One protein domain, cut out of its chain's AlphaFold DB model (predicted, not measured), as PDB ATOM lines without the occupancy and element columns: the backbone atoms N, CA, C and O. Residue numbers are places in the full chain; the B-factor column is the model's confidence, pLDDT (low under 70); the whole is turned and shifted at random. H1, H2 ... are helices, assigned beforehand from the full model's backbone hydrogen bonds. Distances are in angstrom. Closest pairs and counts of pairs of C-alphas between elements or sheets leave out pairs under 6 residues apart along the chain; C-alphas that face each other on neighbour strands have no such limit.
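What this domain is: This is residues 498 to 507 and 533 to 637 of the 639 residues of the protein "Hypothetical_protein" of Leishmania braziliensis MHOM/BR/75/M2904 (UniProt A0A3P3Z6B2). Six short helices are stacked across the long axis of a rod, in two rows: H1, H3 and H5 run one way, H2, H4 and H6 the other, and the chain winds back and forth between the rows. At the H1 end a long loop, residues 543 to 563, reaches to one tip of the rod; H6 ends at the other. The printed part has 115 residues with six named helices, H1 to H6 in chain order, and no named strand: all helix. It is compact, with a radius of gyration of the C-alphas of 15.5 A, and spans 56 by 27 by 20 A.

How they stand to each other: The longest helix, H3, residues 577 to 589, touches H2, residues 564 to 572, opposite ways at a shallow tilt of 25 degrees; their closest C-alphas, Ile 571 and Ala 580, are 5.1 A apart. H1, residues 535 to 542, touches H3 the same way at 27 degrees, closest at the C-alphas of Ser 536 and Val 583, 5.8 A. H4, residues 596 to 602, touches H2 the same way at 16 degrees, closest at the C-alphas of Cys 568 and Leu 598, 5.8 A. H6, residues 626 to 636, touches H4, closest at the C-alphas of Ser 600 and Val 628, 6.1 A. H5, residues 610 to 619, touches no helix but is near H3. H1 and H6 are apart. In each helix every O i to N i+4 pair is within hydrogen-bond range.

Where its parts are: H3 is 18.2 A long, H6 14.8 A, H5 14.3 A and H2 12.2 A. H1 begins at C-alpha 535 (-11.296, -16.656, 89.939); H6 ends at C-alpha 636 (-10.067, -43.279, 96.575).

The domain as a whole: The C-alphas farthest apart, Ala 553 and Gly 637, are 56.0 A apart. Residues 508 to 532 are not printed; C-alphas 507 and 533 are 18.9 A apart. The link from H1 to H2 is long. The model's pLDDT is under 70 at residues 500 to 507, 550 to 555 and 634 to 637.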
ATOM      1  N   ARG A 498     -10.493 -13.266  80.386       76.88
ATOM      2  CA  ARG A 498      -9.477 -13.401  81.442       76.88
ATOM      3  C   ARG A 498      -8.803 -12.067  81.804       76.88
ATOM      4  O   ARG A 498      -7.578 -11.965  81.723       76.88
ATOM      5  N   PRO A 499      -9.582 -11.036  82.185       74.81
ATOM      6  CA  PRO A 499      -9.006  -9.751  82.536       74.81
ATOM      7  C   PRO A 499      -8.091  -9.902  83.751       74.81
ATOM      8  O   PRO A 499      -8.361 -10.683  84.667       74.81
ATOM      9  N   ALA A 500      -7.012  -9.132  83.760       67.12
ATOM     10  CA  ALA A 500      -6.136  -9.037  84.909       67.12
ATOM     11  C   ALA A 500      -6.800  -8.206  86.010       67.12
ATOM     12  O   ALA A 500      -6.642  -6.988  86.074       67.12
ATOM     13  N   LEU A 501      -7.586  -8.868  86.850       64.19
ATOM     14  CA  LEU A 501      -8.241  -8.245  87.992       64.19
ATOM     15  C   LEU A 501      -7.291  -8.301  89.189       64.19
ATOM     16  O   LEU A 501      -6.816  -9.376  89.553       64.19
ATOM     17  N   LEU A 502      -6.996  -7.149  89.792       52.69
ATOM     18  CA  LEU A 502      -6.166  -7.089  90.993       52.69
ATOM     19  C   LEU A 502      -6.868  -7.810  92.164       52.69
ATOM     20  O   LEU A 502      -8.076  -7.632  92.345       52.69
ATOM     21  N   PRO A 503      -6.140  -8.592  92.982       47.00
ATOM     22  CA  PRO A 503      -6.659  -9.108  94.242       47.00
ATOM     23  C   PRO A 503      -6.846  -7.921  95.200       47.00
ATOM     24  O   PRO A 503      -5.888  -7.273  95.610       47.00
ATOM     25  N   VAL A 504      -8.104  -7.570  95.460       44.38
ATOM     26  CA  VAL A 504      -8.516  -6.307  96.097       44.38
ATOM     27  C   VAL A 504      -8.043  -6.222  97.560       44.38
ATOM     28  O   VAL A 504      -8.067  -7.225  98.276       44.38
ATOM     29  N   PRO A 505      -7.693  -5.015  98.036       41.16
ATOM     30  CA  PRO A 505      -8.524  -4.413  99.077       41.16
ATOM     31  C   PRO A 505      -8.926  -2.971  98.717       41.16
ATOM     32  O   PRO A 505      -8.097  -2.171  98.302       41.16
ATOM     33  N   SER A 506     -10.208  -2.654  98.921       36.94
ATOM     34  CA  SER A 506     -10.765  -1.300  99.054       36.94
ATOM     35  C   SER A 506     -10.556  -0.320  97.885       36.94
ATOM     36  O   SER A 506      -9.546   0.363  97.810       36.94
ATOM     37  N   VAL A 507     -11.577  -0.200  97.026       31.73
ATOM     38  CA  VAL A 507     -12.167   1.033  96.442       31.73
ATOM     39  C   VAL A 507     -12.888   0.641  95.146       31.73
ATOM     40  O   VAL A 507     -12.304   0.135  94.193       31.73
ATOM     41  N   PHE A 533      -5.021 -13.831  86.264       76.88
ATOM     42  CA  PHE A 533      -6.468 -13.981  86.388       76.88
ATOM     43  C   PHE A 533      -6.799 -14.704  87.698       76.88
ATOM     44  O   PHE A 533      -6.381 -15.847  87.877       76.88
ATOM     45  N   TYR A 534      -7.563 -14.054  88.578       79.19
ATOM     46  CA  TYR A 534      -8.039 -14.637  89.833       79.19
ATOM     47  C   TYR A 534      -9.538 -14.940  89.755       79.19
ATOM     48  O   TYR A 534     -10.367 -14.041  89.582       79.19
ATOM     49  N   ALA A 535      -9.904 -16.208  89.929       80.88
ATOM     50  CA  ALA A 535     -11.296 -16.656  89.939       80.88
ATOM     51  C   ALA A 535     -12.065 -16.117  91.160       80.88
ATOM     52  O   ALA A 535     -13.274 -15.885  91.086       80.88
ATOM     53  N   SER A 536     -11.363 -15.840  92.263       79.00
ATOM     54  CA  SER A 536     -11.920 -15.172  93.446       79.00
ATOM     55  C   SER A 536     -12.359 -13.729  93.161       79.00
ATOM     56  O   SER A 536     -13.438 -13.325  93.588       79.00
ATOM     57  N   ALA A 537     -11.590 -12.972  92.371       80.19
ATOM     58  CA  ALA A 537     -11.951 -11.613  91.965       80.19
ATOM     59  C   ALA A 537     -13.180 -11.600  91.036       80.19
ATOM     60  O   ALA A 537     -14.048 -10.736  91.149       80.19
ATOM     61  N   VAL A 538     -13.304 -12.603  90.161       83.62
ATOM     62  CA  VAL A 538     -14.495 -12.795  89.316       83.62
ATOM     63  C   VAL A 538     -15.741 -13.090  90.157       83.62
ATOM     64  O   VAL A 538     -16.815 -12.564  89.865       83.62
ATOM     65  N   LEU A 539     -15.607 -13.893  91.217       84.00
ATOM     66  CA  LEU A 539     -16.704 -14.167  92.146       84.00
ATOM     67  C   LEU A 539     -17.167 -12.898  92.880       84.00
ATOM     68  O   LEU A 539     -18.373 -12.693  93.016       84.00
ATOM     69  N   GLU A 540     -16.239 -12.032  93.297       83.38
ATOM     70  CA  GLU A 540     -16.577 -10.750  93.933       83.38
ATOM     71  C   GLU A 540     -17.307  -9.785  92.993       83.38
ATOM     72  O   GLU A 540     -18.217  -9.085  93.430       83.38
ATOM     73  N   LEU A 541     -16.981  -9.776  91.698       83.19
ATOM     74  CA  LEU A 541     -17.710  -8.970  90.712       83.19
ATOM     75  C   LEU A 541     -19.115  -9.517  90.426       83.19
ATOM     76  O   LEU A 541     -20.045  -8.759  90.169       83.19
ATOM     77  N   LEU A 542     -19.299 -10.837  90.441       84.25
ATOM     78  CA  LEU A 542     -20.596 -11.440  90.125       84.25
ATOM     79  C   LEU A 542     -21.545 -11.480  91.327       84.25
ATOM     80  O   LEU A 542     -22.756 -11.382  91.144       84.25
ATOM     81  N   VAL A 543     -21.021 -11.644  92.542       84.50
ATOM     82  CA  VAL A 543     -21.813 -11.698  93.778       84.50
ATOM     83  C   VAL A 543     -21.088 -10.913  94.872       84.50
ATOM     84  O   VAL A 543     -20.556 -11.526  95.794       84.50
ATOM     85  N   PRO A 544     -21.029  -9.574  94.796       82.50
ATOM     86  CA  PRO A 544     -20.353  -8.763  95.805       82.50
ATOM     87  C   PRO A 544     -21.003  -8.934  97.181       82.50
ATOM     88  O   PRO A 544     -22.231  -8.970  97.302       82.50
ATOM     89  N   ARG A 545     -20.178  -8.994  98.234       75.44
ATOM     90  CA  ARG A 545     -20.644  -9.157  99.627       75.44
ATOM     91  C   ARG A 545     -21.568  -8.025 100.093       75.44
ATOM     92  O   ARG A 545     -22.481  -8.265 100.872       75.44
ATOM     93  N   GLU A 546     -21.362  -6.815  99.577       72.12
ATOM     94  CA  GLU A 546     -22.181  -5.631  99.882       72.12
ATOM     95  C   GLU A 546     -23.446  -5.505  99.015       72.12
ATOM     96  O   GLU A 546     -24.189  -4.531  99.140       72.12
ATOM     97  N   GLY A 547     -23.704  -6.473  98.129       73.81
ATOM     98  CA  GLY A 547     -24.797  -6.415  97.165       73.81
ATOM     99  C   GLY A 547     -24.455  -5.639  95.889       73.81
ATOM    100  O   GLY A 547     -23.455  -4.931  95.790       73.81
ATOM    101  N   LEU A 548     -25.291  -5.815  94.868       77.94
ATOM    102  CA  LEU A 548     -25.134  -5.176  93.565       77.94
ATOM    103  C   LEU A 548     -25.509  -3.698  93.659       77.94
ATOM    104  O   LEU A 548     -26.601  -3.353  94.119       77.94
ATOM    105  N   ARG A 549     -24.626  -2.832  93.162       71.56
ATOM    106  CA  ARG A 549     -24.889  -1.401  92.987       71.56
ATOM    107  C   ARG A 549     -24.794  -1.059  91.513       71.56
ATOM    108  O   ARG A 549     -23.864  -1.479  90.831       71.56
ATOM    109  N   TYR A 550     -25.779  -0.310  91.039       61.97
ATOM    110  CA  TYR A 550     -25.822   0.128  89.653       61.97
ATOM    111  C   TYR A 550     -24.975   1.392  89.435       61.97
ATOM    112  O   TYR A 550     -24.224   1.434  88.473       61.97
ATOM    113  N   ASP A 551     -25.050   2.344  90.372       63.56
ATOM    114  CA  ASP A 551     -24.226   3.558  90.474       63.56
ATOM    115  C   ASP A 551     -23.859   3.816  91.952       63.56
ATOM    116  O   ASP A 551     -24.527   3.297  92.855       63.56
ATOM    117  N   HIS A 552     -22.850   4.655  92.234       58.03
ATOM    118  CA  HIS A 552     -22.455   5.028  93.611       58.03
ATOM    119  C   HIS A 552     -23.610   5.602  94.448       58.03
ATOM    120  O   HIS A 552     -23.642   5.412  95.661       58.03
ATOM    121  N   ALA A 553     -24.562   6.276  93.795       61.59
ATOM    122  CA  ALA A 553     -25.739   6.869  94.425       61.59
ATOM    123  C   ALA A 553     -26.908   5.880  94.614       61.59
ATOM    124  O   ALA A 553     -27.914   6.229  95.229       61.59
ATOM    125  N   SER A 554     -26.816   4.660  94.071       61.19
ATOM    126  CA  SER A 554     -27.903   3.674  94.128       61.19
ATOM    127  C   SER A 554     -27.833   2.809  95.397       61.19
ATOM    128  O   SER A 554     -26.737   2.386  95.782       61.19
ATOM    129  N   PRO A 555     -28.975   2.503  96.048       69.94
ATOM    130  CA  PRO A 555     -28.987   1.618  97.207       69.94
ATOM    131  C   PRO A 555     -28.561   0.194  96.803       69.94
ATOM    132  O   PRO A 555     -28.958  -0.274  95.728       69.94
ATOM    133  N   PRO A 556     -27.780  -0.510  97.645       74.19
ATOM    134  CA  PRO A 556     -27.343  -1.871  97.358       74.19
ATOM    135  C   PRO A 556     -28.539  -2.818  97.259       74.19
ATOM    136  O   PRO A 556     -29.424  -2.830  98.116       74.19
ATOM    137  N   ARG A 557     -28.563  -3.629  96.199       73.19
ATOM    138  CA  ARG A 557     -29.551  -4.694  96.002       73.19
ATOM    139  C   ARG A 557     -28.928  -6.044  96.349       73.19
ATOM    140  O   ARG A 557     -27.755  -6.254  96.044       73.19
ATOM    141  N   PRO A 558     -29.681  -6.991  96.932       75.06
ATOM    142  CA  PRO A 558     -29.154  -8.326  97.189       75.06
ATOM    143  C   PRO A 558     -28.712  -8.974  95.870       75.06
ATOM    144  O   PRO A 558     -29.489  -9.057  94.916       75.06
ATOM    145  N   ALA A 559     -27.450  -9.404  95.808       77.19
ATOM    146  CA  ALA A 559     -26.926 -10.133  94.663       77.19
ATOM    147  C   ALA A 559     -27.547 -11.542  94.643       77.19
ATOM    148  O   ALA A 559     -27.466 -12.243  95.656       77.19
ATOM    149  N   PRO A 560     -28.181 -11.989  93.542       82.50
ATOM    150  CA  PRO A 560     -28.673 -13.355  93.469       82.50
ATOM    151  C   PRO A 560     -27.486 -14.332  93.527       82.50
ATOM    152  O   PRO A 560     -26.461 -14.071  92.886       82.50
ATOM    153  N   PRO A 561     -27.614 -15.465  94.244       84.31
ATOM    154  CA  PRO A 561     -26.561 -16.473  94.286       84.31
ATOM    155  C   PRO A 561     -26.231 -16.955  92.870       84.31
ATOM    156  O   PRO A 561     -27.089 -16.933  91.979       84.31
ATOM    157  N   LEU A 562     -24.993 -17.399  92.649       84.69
ATOM    158  CA  LEU A 562     -24.604 -17.931  91.346       84.69
ATOM    159  C   LEU A 562     -25.465 -19.145  90.997       84.69
ATOM    160  O   LEU A 562     -25.643 -20.067  91.792       84.69
ATOM    161  N   GLY A 563     -25.967 -19.185  89.765       83.56
ATOM    162  CA  GLY A 563     -26.508 -20.427  89.223       83.56
ATOM    163  C   GLY A 563     -25.431 -21.521  89.147       83.56
ATOM    164  O   GLY A 563     -24.241 -21.230  89.023       83.56
ATOM    165  N   THR A 564     -25.846 -22.792  89.118       84.94
ATOM    166  CA  THR A 564     -24.933 -23.949  89.015       84.94
ATOM    167  C   THR A 564     -23.967 -23.826  87.829       84.94
ATOM    168  O   THR A 564     -22.778 -24.076  87.974       84.94
ATOM    169  N   PHE A 565     -24.458 -23.398  86.657       85.69
ATOM    170  CA  PHE A 565     -23.637 -23.265  85.447       85.69
ATOM    171  C   PHE A 565     -22.580 -22.143  85.551       85.69
ATOM    172  O   PHE A 565     -21.409 -22.434  85.312       85.69
ATOM    173  N   PRO A 566     -22.936 -20.889  85.916       85.94
ATOM    174  CA  PRO A 566     -21.951 -19.853  86.235       85.94
ATOM    175  C   PRO A 566     -20.914 -20.287  87.277       85.94
ATOM    176  O   PRO A 566     -19.725 -20.111  87.047       85.94
ATOM    177  N   ALA A 567     -21.343 -20.912  88.378       86.81
ATOM    178  CA  ALA A 567     -20.438 -21.352  89.438       86.81
ATOM    179  C   ALA A 567     -19.436 -22.418  88.954       86.81
ATOM    180  O   ALA A 567     -18.247 -22.294  89.237       86.81
ATOM    181  N   CYS A 568     -19.869 -23.406  88.158       87.69
ATOM    182  CA  CYS A 568     -18.950 -24.371  87.544       87.69
ATOM    183  C   CYS A 568     -17.894 -23.683  86.662       87.69
ATOM    184  O   CYS A 568     -16.722 -24.027  86.750       87.69
ATOM    185  N   LEU A 569     -18.286 -22.686  85.857       87.56
ATOM    186  CA  LEU A 569     -17.349 -21.964  84.986       87.56
ATOM    187  C   LEU A 569     -16.276 -21.199  85.765       87.56
ATOM    188  O   LEU A 569     -15.133 -21.158  85.323       87.56
ATOM    189  N   VAL A 570     -16.629 -20.585  86.899       86.94
ATOM    190  CA  VAL A 570     -15.657 -19.855  87.731       86.94
ATOM    191  C   VAL A 570     -14.709 -20.832  88.436       86.94
ATOM    192  O   VAL A 570     -13.509 -20.577  88.485       86.94
ATOM    193  N   ILE A 571     -15.213 -21.978  88.913       87.62
ATOM    194  CA  ILE A 571     -14.395 -23.036  89.537       87.62
ATOM    195  C   ILE A 571     -13.418 -23.657  88.524       87.62
ATOM    196  O   ILE A 571     -12.238 -23.822  88.836       87.62
ATOM    197  N   ASP A 572     -13.881 -23.959  87.307       86.25
ATOM    198  CA  ASP A 572     -13.039 -24.481  86.220       86.25
ATOM    199  C   ASP A 572     -11.972 -23.466  85.775       86.25
ATOM    200  O   ASP A 572     -10.899 -23.850  85.310       86.25
ATOM    201  N   ALA A 573     -12.246 -22.165  85.915       84.62
ATOM    202  CA  ALA A 573     -11.328 -21.102  85.515       84.62
ATOM    203  C   ALA A 573     -10.218 -20.803  86.542       84.62
ATOM    204  O   ALA A 573      -9.294 -20.060  86.209       84.62
ATOM    205  N   ALA A 574     -10.292 -21.355  87.759       84.81
ATOM    206  CA  ALA A 574      -9.285 -21.158  88.803       84.81
ATOM    207  C   ALA A 574      -7.909 -21.719  88.398       84.81
ATOM    208  O   ALA A 574      -7.816 -22.746  87.721       84.81
ATOM    209  N   ALA A 575      -6.825 -21.082  88.839       81.44
ATOM    210  CA  ALA A 575      -5.475 -21.470  88.432       81.44
ATOM    211  C   ALA A 575      -5.014 -22.775  89.101       81.44
ATOM    212  O   ALA A 575      -4.432 -23.638  88.446       81.44
ATOM    213  N   ASN A 576      -5.321 -22.964  90.388       83.81
ATOM    214  CA  ASN A 576      -4.892 -24.114  91.190       83.81
ATOM    215  C   ASN A 576      -6.046 -24.710  92.018       83.81
ATOM    216  O   ASN A 576      -7.097 -24.085  92.192       83.81
ATOM    217  N   TRP A 577      -5.854 -25.929  92.533       83.50
ATOM    218  CA  TRP A 577      -6.846 -26.604  93.376       83.50
ATOM    219  C   TRP A 577      -7.244 -25.773  94.605       83.50
ATOM    220  O   TRP A 577      -8.419 -25.752  94.969       83.50
ATOM    221  N   SER A 578      -6.299 -25.055  95.223       83.56
ATOM    222  CA  SER A 578      -6.561 -24.257  96.424       83.56
ATOM    223  C   SER A 578      -7.516 -23.100  96.137       83.56
ATOM    224  O   SER A 578      -8.468 -22.881  96.886       83.56
ATOM    225  N   GLU A 579      -7.329 -22.392  95.022       82.56
ATOM    226  CA  GLU A 579      -8.220 -21.317  94.586       82.56
ATOM    227  C   GLU A 579      -9.585 -21.884  94.182       82.56
ATOM    228  O   GLU A 579     -10.609 -21.343  94.588       82.56
ATOM    229  N   ALA A 580      -9.618 -23.021  93.476       85.62
ATOM    230  CA  ALA A 580     -10.861 -23.690  93.093       85.62
ATOM    231  C   ALA A 580     -11.709 -24.098  94.314       85.62
ATOM    232  O   ALA A 580     -12.920 -23.870  94.331       85.62
ATOM    233  N   VAL A 581     -11.081 -24.654  95.359       85.94
ATOM    234  CA  VAL A 581     -11.744 -25.005  96.628       85.94
ATOM    235  C   VAL A 581     -12.223 -23.755  97.366       85.94
ATOM    236  O   VAL A 581     -13.328 -23.753  97.910       85.94
ATOM    237  N   THR A 582     -11.429 -22.682  97.360       85.56
ATOM    238  CA  THR A 582     -11.790 -21.413  98.011       85.56
ATOM    239  C   THR A 582     -13.005 -20.781  97.331       85.56
ATOM    240  O   THR A 582     -13.994 -20.470  97.992       85.56
ATOM    241  N   VAL A 583     -12.989 -20.691  95.998       86.31
ATOM    242  CA  VAL A 583     -14.112 -20.213  95.179       86.31
ATOM    243  C   VAL A 583     -15.348 -21.092  95.373       86.31
ATOM    244  O   VAL A 583     -16.448 -20.566  95.527       86.31
ATOM    245  N   PHE A 584     -15.190 -22.420  95.409       88.50
ATOM    246  CA  PHE A 584     -16.288 -23.352  95.680       88.50
ATOM    247  C   PHE A 584     -16.936 -23.099  97.050       88.50
ATOM    248  O   PHE A 584     -18.159 -22.957  97.128       88.50
ATOM    249  N   ARG A 585     -16.136 -22.999  98.123       87.56
ATOM    250  CA  ARG A 585     -16.634 -22.720  99.481       87.56
ATOM    251  C   ARG A 585     -17.347 -21.365  99.535       87.56
ATOM    252  O   ARG A 585     -18.454 -21.294 100.061       87.56
ATOM    253  N   GLU A 586     -16.777 -20.331  98.922       84.44
ATOM    254  CA  GLU A 586     -17.382 -18.995  98.845       84.44
ATOM    255  C   GLU A 586     -18.691 -18.983  98.036       84.44
ATOM    256  O   GLU A 586     -19.654 -18.334  98.440       84.44
ATOM    257  N   CYS A 587     -18.794 -19.741  96.937       86.75
ATOM    258  CA  CYS A 587     -20.046 -19.864  96.180       86.75
ATOM    259  C   CYS A 587     -21.171 -20.441  97.048       86.75
ATOM    260  O   CYS A 587     -22.301 -19.944  97.010       86.75
ATOM    261  N   VAL A 588     -20.863 -21.479  97.832       86.44
ATOM    262  CA  VAL A 588     -21.825 -22.125  98.736       86.44
ATOM    263  C   VAL A 588     -22.191 -21.204  99.902       86.44
ATOM    264  O   VAL A 588     -23.373 -21.070 100.214       86.44
ATOM    265  N   GLN A 589     -21.215 -20.511 100.498       85.06
ATOM    266  CA  GLN A 589     -21.457 -19.526 101.560       85.06
ATOM    267  C   GLN A 589     -22.346 -18.366 101.092       85.06
ATOM    268  O   GLN A 589     -23.214 -17.922 101.837       85.06
ATOM    269  N   ARG A 590     -22.202 -17.925  99.835       81.75
ATOM    270  CA  ARG A 590     -23.050 -16.890  99.212       81.75
ATOM    271  C   ARG A 590     -24.422 -17.404  98.747       81.75
ATOM    272  O   ARG A 590     -25.138 -16.696  98.048       81.75
ATOM    273  N   GLY A 591     -24.808 -18.628  99.121       82.25
ATOM    274  CA  GLY A 591     -26.155 -19.169  98.910       82.25
ATOM    275  C   GLY A 591     -26.342 -20.022  97.651       82.25
ATOM    276  O   GLY A 591     -27.472 -20.402  97.334       82.25
ATOM    277  N   THR A 592     -25.271 -20.361  96.925       84.62
ATOM    278  CA  THR A 592     -25.355 -21.305  95.797       84.62
ATOM    279  C   THR A 592     -25.640 -22.712  96.323       84.62
ATOM    280  O   THR A 592     -24.884 -23.245  97.135       84.62
ATOM    281  N   ARG A 593     -26.715 -23.357  95.849       84.44
ATOM    282  CA  ARG A 593     -27.031 -24.738  96.252       84.44
ATOM    283  C   ARG A 593     -25.950 -25.696  95.752       84.44
ATOM    284  O   ARG A 593     -25.733 -25.812  94.545       84.44
ATOM    285  N   CYS A 594     -25.317 -26.414  96.678       84.31
ATOM    286  CA  CYS A 594     -24.369 -27.469  96.343       84.31
ATOM    287  C   CYS A 594     -25.115 -28.614  95.639       84.31
ATOM    288  O   CYS A 594     -25.948 -29.287  96.240       84.31
ATOM    289  N   ASN A 595     -24.841 -28.797  94.347       85.50
ATOM    290  CA  ASN A 595     -25.430 -29.831  93.499       85.50
ATOM    291  C   ASN A 595     -24.338 -30.815  93.045       85.50
ATOM    292  O   ASN A 595     -23.174 -30.412  92.934       85.50
ATOM    293  N   PRO A 596     -24.686 -32.058  92.654       84.06
ATOM    294  CA  PRO A 596     -23.708 -33.043  92.185       84.06
ATOM    295  C   PRO A 596     -22.835 -32.559  91.016       84.06
ATOM    296  O   PRO A 596     -21.701 -32.998  90.857       84.06
ATOM    297  N   GLN A 597     -23.344 -31.630  90.200       84.81
ATOM    298  CA  GLN A 597     -22.598 -31.016  89.099       84.81
ATOM    299  C   GLN A 597     -21.457 -30.109  89.580       84.81
ATOM    300  O   GLN A 597     -20.394 -30.132  88.967       84.81
ATOM    301  N   LEU A 598     -21.635 -29.362  90.676       85.06
ATOM    302  CA  LEU A 598     -20.576 -28.521  91.247       85.06
ATOM    303  C   LEU A 598     -19.467 -29.383  91.844       85.06
ATOM    304  O   LEU A 598     -18.298 -29.176  91.530       85.06
ATOM    305  N   LEU A 599     -19.842 -30.414  92.611       85.06
ATOM    306  CA  LEU A 599     -18.888 -31.389  93.146       85.06
ATOM    307  C   LEU A 599     -18.144 -32.115  92.024       85.06
ATOM    308  O   LEU A 599     -16.922 -32.194  92.036       85.06
ATOM    309  N   SER A 600     -18.866 -32.569  90.997       84.75
ATOM    310  CA  SER A 600     -18.251 -33.208  89.834       84.75
ATOM    311  C   SER A 600     -17.332 -32.272  89.047       84.75
ATOM    312  O   SER A 600     -16.486 -32.788  88.325       84.75
ATOM    313  N   THR A 601     -17.516 -30.952  89.117       84.56
ATOM    314  CA  THR A 601     -16.643 -29.967  88.458       84.56
ATOM    315  C   THR A 601     -15.347 -29.812  89.251       84.56
ATOM    316  O   THR A 601     -14.269 -29.947  88.685       84.56
ATOM    317  N   LEU A 602     -15.444 -29.693  90.579       83.88
ATOM    318  CA  LEU A 602     -14.281 -29.693  91.472       83.88
ATOM    319  C   LEU A 602     -13.442 -30.979  91.326       83.88
ATOM    320  O   LEU A 602     -12.223 -30.913  91.249       83.88
ATOM    321  N   MET A 603     -14.094 -32.141  91.217       81.31
ATOM    322  CA  MET A 603     -13.435 -33.447  91.063       81.31
ATOM    323  C   MET A 603     -12.782 -33.680  89.694       81.31
ATOM    324  O   MET A 603     -12.043 -34.642  89.536       81.31
ATOM    325  N   ARG A 604     -13.045 -32.847  88.675       81.25
ATOM    326  CA  ARG A 604     -12.324 -32.948  87.387       81.25
ATOM    327  C   ARG A 604     -10.880 -32.466  87.489       81.25
ATOM    328  O   ARG A 604     -10.104 -32.677  86.563       81.25
ATOM    329  N   ARG A 605     -10.530 -31.791  88.582       78.06
ATOM    330  CA  ARG A 605      -9.193 -31.269  88.826       78.06
ATOM    331  C   ARG A 605      -8.281 -32.360  89.374       78.06
ATOM    332  O   ARG A 605      -8.422 -32.776  90.518       78.06
ATOM    333  N   HIS A 606      -7.324 -32.787  88.556       70.81
ATOM    334  CA  HIS A 606      -6.347 -33.822  88.912       70.81
ATOM    335  C   HIS A 606      -5.342 -33.382  89.996       70.81
ATOM    336  O   HIS A 606      -4.653 -34.221  90.562       70.81
ATOM    337  N   ASP A 607      -5.251 -32.078  90.285       76.88
ATOM    338  CA  ASP A 607      -4.348 -31.482  91.276       76.88
ATOM    339  C   ASP A 607      -4.934 -31.413  92.701       76.88
ATOM    340  O   ASP A 607      -4.272 -30.912  93.607       76.88
ATOM    341  N   LEU A 608      -6.164 -31.899  92.922       78.06
ATOM    342  CA  LEU A 608      -6.867 -31.798  94.205       78.06
ATOM    343  C   LEU A 608      -6.412 -32.872  95.219       78.06
ATOM    344  O   LEU A 608      -6.556 -34.066  94.946       78.06
ATOM    345  N   PRO A 609      -5.950 -32.494  96.430       83.50
ATOM    346  CA  PRO A 609      -5.586 -33.453  97.466       83.50
ATOM    347  C   PRO A 609      -6.767 -34.311  97.928       83.50
ATOM    348  O   PRO A 609      -7.852 -33.818  98.250       83.50
ATOM    349  N   SER A 610      -6.514 -35.611  98.053       77.81
ATOM    350  CA  SER A 610      -7.494 -36.622  98.462       77.81
ATOM    351  C   SER A 610      -8.099 -36.330  99.852       77.81
ATOM    352  O   SER A 610      -9.299 -36.509 100.069       77.81
ATOM    353  N   GLN A 611      -7.311 -35.795 100.789       80.62
ATOM    354  CA  GLN A 611      -7.775 -35.410 102.129       80.62
ATOM    355  C   GLN A 611      -8.802 -34.262 102.106       80.62
ATOM    356  O   GLN A 611      -9.834 -34.351 102.774       80.62
ATOM    357  N   GLU A 612      -8.563 -33.227 101.298       81.12
ATOM    358  CA  GLU A 612      -9.479 -32.087 101.136       81.12
ATOM    359  C   GLU A 612     -10.771 -32.511 100.435       81.12
ATOM    360  O   GLU A 612     -11.872 -32.153 100.861       81.12
ATOM    361  N   LEU A 613     -10.663 -33.351  99.402       81.56
ATOM    362  CA  LEU A 613     -11.828 -33.890  98.706       81.56
ATOM    363  C   LEU A 613     -12.701 -34.753  99.640       81.56
ATOM    364  O   LEU A 613     -13.924 -34.599  99.637       81.56
ATOM    365  N   ARG A 614     -12.106 -35.583 100.512       81.19
ATOM    366  CA  ARG A 614     -12.852 -36.322 101.555       81.19
ATOM    367  C   ARG A 614     -13.588 -35.384 102.505       81.19
ATOM    368  O   ARG A 614     -14.743 -35.646 102.839       81.19
ATOM    369  N   GLN A 615     -12.940 -34.310 102.949       84.50
ATOM    370  CA  GLN A 615     -13.558 -33.340 103.850       84.50
ATOM    371  C   GLN A 615     -14.752 -32.644 103.182       84.50
ATOM    372  O   GLN A 615     -15.822 -32.568 103.777       84.50
ATOM    373  N   ILE A 616     -14.612 -32.226 101.921       83.94
ATOM    374  CA  ILE A 616     -15.684 -31.577 101.155       83.94
ATOM    375  C   ILE A 616     -16.870 -32.528 100.934       83.94
ATOM    376  O   ILE A 616     -18.017 -32.130 101.141       83.94
ATOM    377  N   LEU A 617     -16.620 -33.790 100.568       82.88
ATOM    378  CA  LEU A 617     -17.682 -34.788 100.389       82.88
ATOM    379  C   LEU A 617     -18.422 -35.083 101.705       82.88
ATOM    380  O   LEU A 617     -19.646 -35.224 101.692       82.88
ATOM    381  N   LYS A 618     -17.712 -35.106 102.844       83.62
ATOM    382  CA  LYS A 618     -18.321 -35.227 104.181       83.62
ATOM    383  C   LYS A 618     -19.174 -34.013 104.553       83.62
ATOM    384  O   LYS A 618     -20.216 -34.181 105.176       83.62
ATOM    385  N   SER A 619     -18.754 -32.806 104.178       84.44
ATOM    386  CA  SER A 619     -19.480 -31.568 104.490       84.44
ATOM    387  C   SER A 619     -20.771 -31.385 103.685       84.44
ATOM    388  O   SER A 619     -21.658 -30.660 104.131       84.44
ATOM    389  N   TYR A 620     -20.910 -32.036 102.523       84.88
ATOM    390  CA  TYR A 620     -22.071 -31.875 101.637       84.88
ATOM    391  C   TYR A 620     -22.695 -33.216 101.201       84.88
ATOM    392  O   TYR A 620     -22.790 -33.488 100.000       84.88
ATOM    393  N   PRO A 621     -23.189 -34.047 102.140       78.81
ATOM    394  CA  PRO A 621     -23.664 -35.401 101.838       78.81
ATOM    395  C   PRO A 621     -24.875 -35.418 100.890       78.81
ATOM    396  O   PRO A 621     -25.003 -36.314 100.060       78.81
ATOM    397  N   ALA A 622     -25.732 -34.394 100.948       79.56
ATOM    398  CA  ALA A 622     -26.933 -34.280 100.115       79.56
ATOM    399  C   ALA A 622     -26.643 -34.064  98.613       79.56
ATOM    400  O   ALA A 622     -27.513 -34.299  97.777       79.56
ATOM    401  N   ALA A 623     -25.433 -33.624  98.256       78.81
ATOM    402  CA  ALA A 623     -25.026 -33.373  96.874       78.81
ATOM    403  C   ALA A 623     -24.290 -34.570  96.236       78.81
ATOM    404  O   ALA A 623     -23.928 -34.520  95.059       78.81
ATOM    405  N   VAL A 624     -24.067 -35.654  96.989       81.94
ATOM    406  CA  VAL A 624     -23.339 -36.845  96.538       81.94
ATOM    407  C   VAL A 624     -24.308 -37.832  95.884       81.94
ATOM    408  O   VAL A 624     -24.993 -38.598  96.558       81.94
ATOM    409  N   ASN A 625     -24.360 -37.830  94.550       83.94
ATOM    410  CA  ASN A 625     -25.123 -38.816  93.778       83.94
ATOM    411  C   ASN A 625     -24.246 -39.994  93.315       83.94
ATOM    412  O   ASN A 625     -23.021 -39.966  93.430       83.94
ATOM    413  N   GLU A 626     -24.863 -41.013  92.715       78.19
ATOM    414  CA  GLU A 626     -24.161 -42.212  92.231       78.19
ATOM    415  C   GLU A 626     -23.078 -41.913  91.173       78.19
ATOM    416  O   GLU A 626     -22.107 -42.649  91.016       78.19
ATOM    417  N   GLY A 627     -23.204 -40.802  90.439       79.25
ATOM    418  CA  GLY A 627     -22.173 -40.337  89.505       79.25
ATOM    419  C   GLY A 627     -20.948 -39.732  90.199       79.25
ATOM    420  O   GLY A 627     -19.829 -39.929  89.732       79.25
ATOM    421  N   VAL A 628     -21.149 -39.020  91.311       81.00
ATOM    422  CA  VAL A 628     -20.079 -38.495  92.174       81.00
ATOM    423  C   VAL A 628     -19.388 -39.648  92.906       81.00
ATOM    424  O   VAL A 628     -18.163 -39.703  92.911       81.00
ATOM    425  N   ARG A 629     -20.153 -40.623  93.422       78.44
ATOM    426  CA  ARG A 629     -19.611 -41.833  94.068       78.44
ATOM    427  C   ARG A 629     -18.725 -42.646  93.133       78.44
ATOM    428  O   ARG A 629     -17.618 -43.003  93.511       78.44
ATOM    429  N   ARG A 630     -19.158 -42.880  91.889       77.31
ATOM    430  CA  ARG A 630     -18.349 -43.603  90.892       77.31
ATOM    431  C   ARG A 630     -17.030 -42.907  90.556       77.31
ATOM    432  O   ARG A 630     -16.041 -43.595  90.348       77.31
ATOM    433  N   ARG A 631     -17.000 -41.569  90.514       75.50
ATOM    434  CA  ARG A 631     -15.746 -40.818  90.316       75.50
ATOM    435  C   ARG A 631     -14.856 -40.878  91.548       75.50
ATOM    436  O   ARG A 631     -13.683 -41.183  91.416       75.50
ATOM    437  N   ALA A 632     -15.433 -40.692  92.735       73.44
ATOM    438  CA  ALA A 632     -14.701 -40.798  93.993       73.44
ATOM    439  C   ALA A 632     -14.082 -42.197  94.154       73.44
ATOM    440  O   ALA A 632     -12.937 -42.312  94.568       73.44
ATOM    441  N   LYS A 633     -14.783 -43.253  93.727       74.69
ATOM    442  CA  LYS A 633     -14.271 -44.631  93.721       74.69
ATOM    443  C   LYS A 633     -13.011 -44.805  92.861       74.69
ATOM    444  O   LYS A 633     -12.168 -45.638  93.178       74.69
ATOM    445  N   GLY A 634     -12.880 -44.024  91.785       66.06
ATOM    446  CA  GLY A 634     -11.681 -43.991  90.944       66.06
ATOM    447  C   GLY A 634     -10.476 -43.335  91.627       66.06
ATOM    448  O   GLY A 634      -9.360 -43.803  91.439       66.06
ATOM    449  N   ASP A 635     -10.710 -42.313  92.457       63.09
ATOM    450  CA  ASP A 635      -9.656 -41.536  93.134       63.09
ATOM    451  C   ASP A 635      -9.295 -42.075  94.537       63.09
ATOM    452  O   ASP A 635      -8.202 -41.821  95.043       63.09
ATOM    453  N   PHE A 636     -10.206 -42.811  95.188       61.81
ATOM    454  CA  PHE A 636     -10.067 -43.279  96.575       61.81
ATOM    455  C   PHE A 636     -10.059 -44.802  96.760       61.81
ATOM    456  O   PHE A 636      -9.742 -45.257  97.857       61.81
ATOM    457  N   GLY A 637     -10.371 -45.588  95.724       57.91
ATOM    458  CA  GLY A 637     -10.585 -47.031  95.851       57.91
ATOM    459  C   GLY A 637     -12.021 -47.391  96.259       57.91
ATOM    460  O   GLY A 637     -12.904 -46.539  96.297       57.91
TER     461      GLY A 637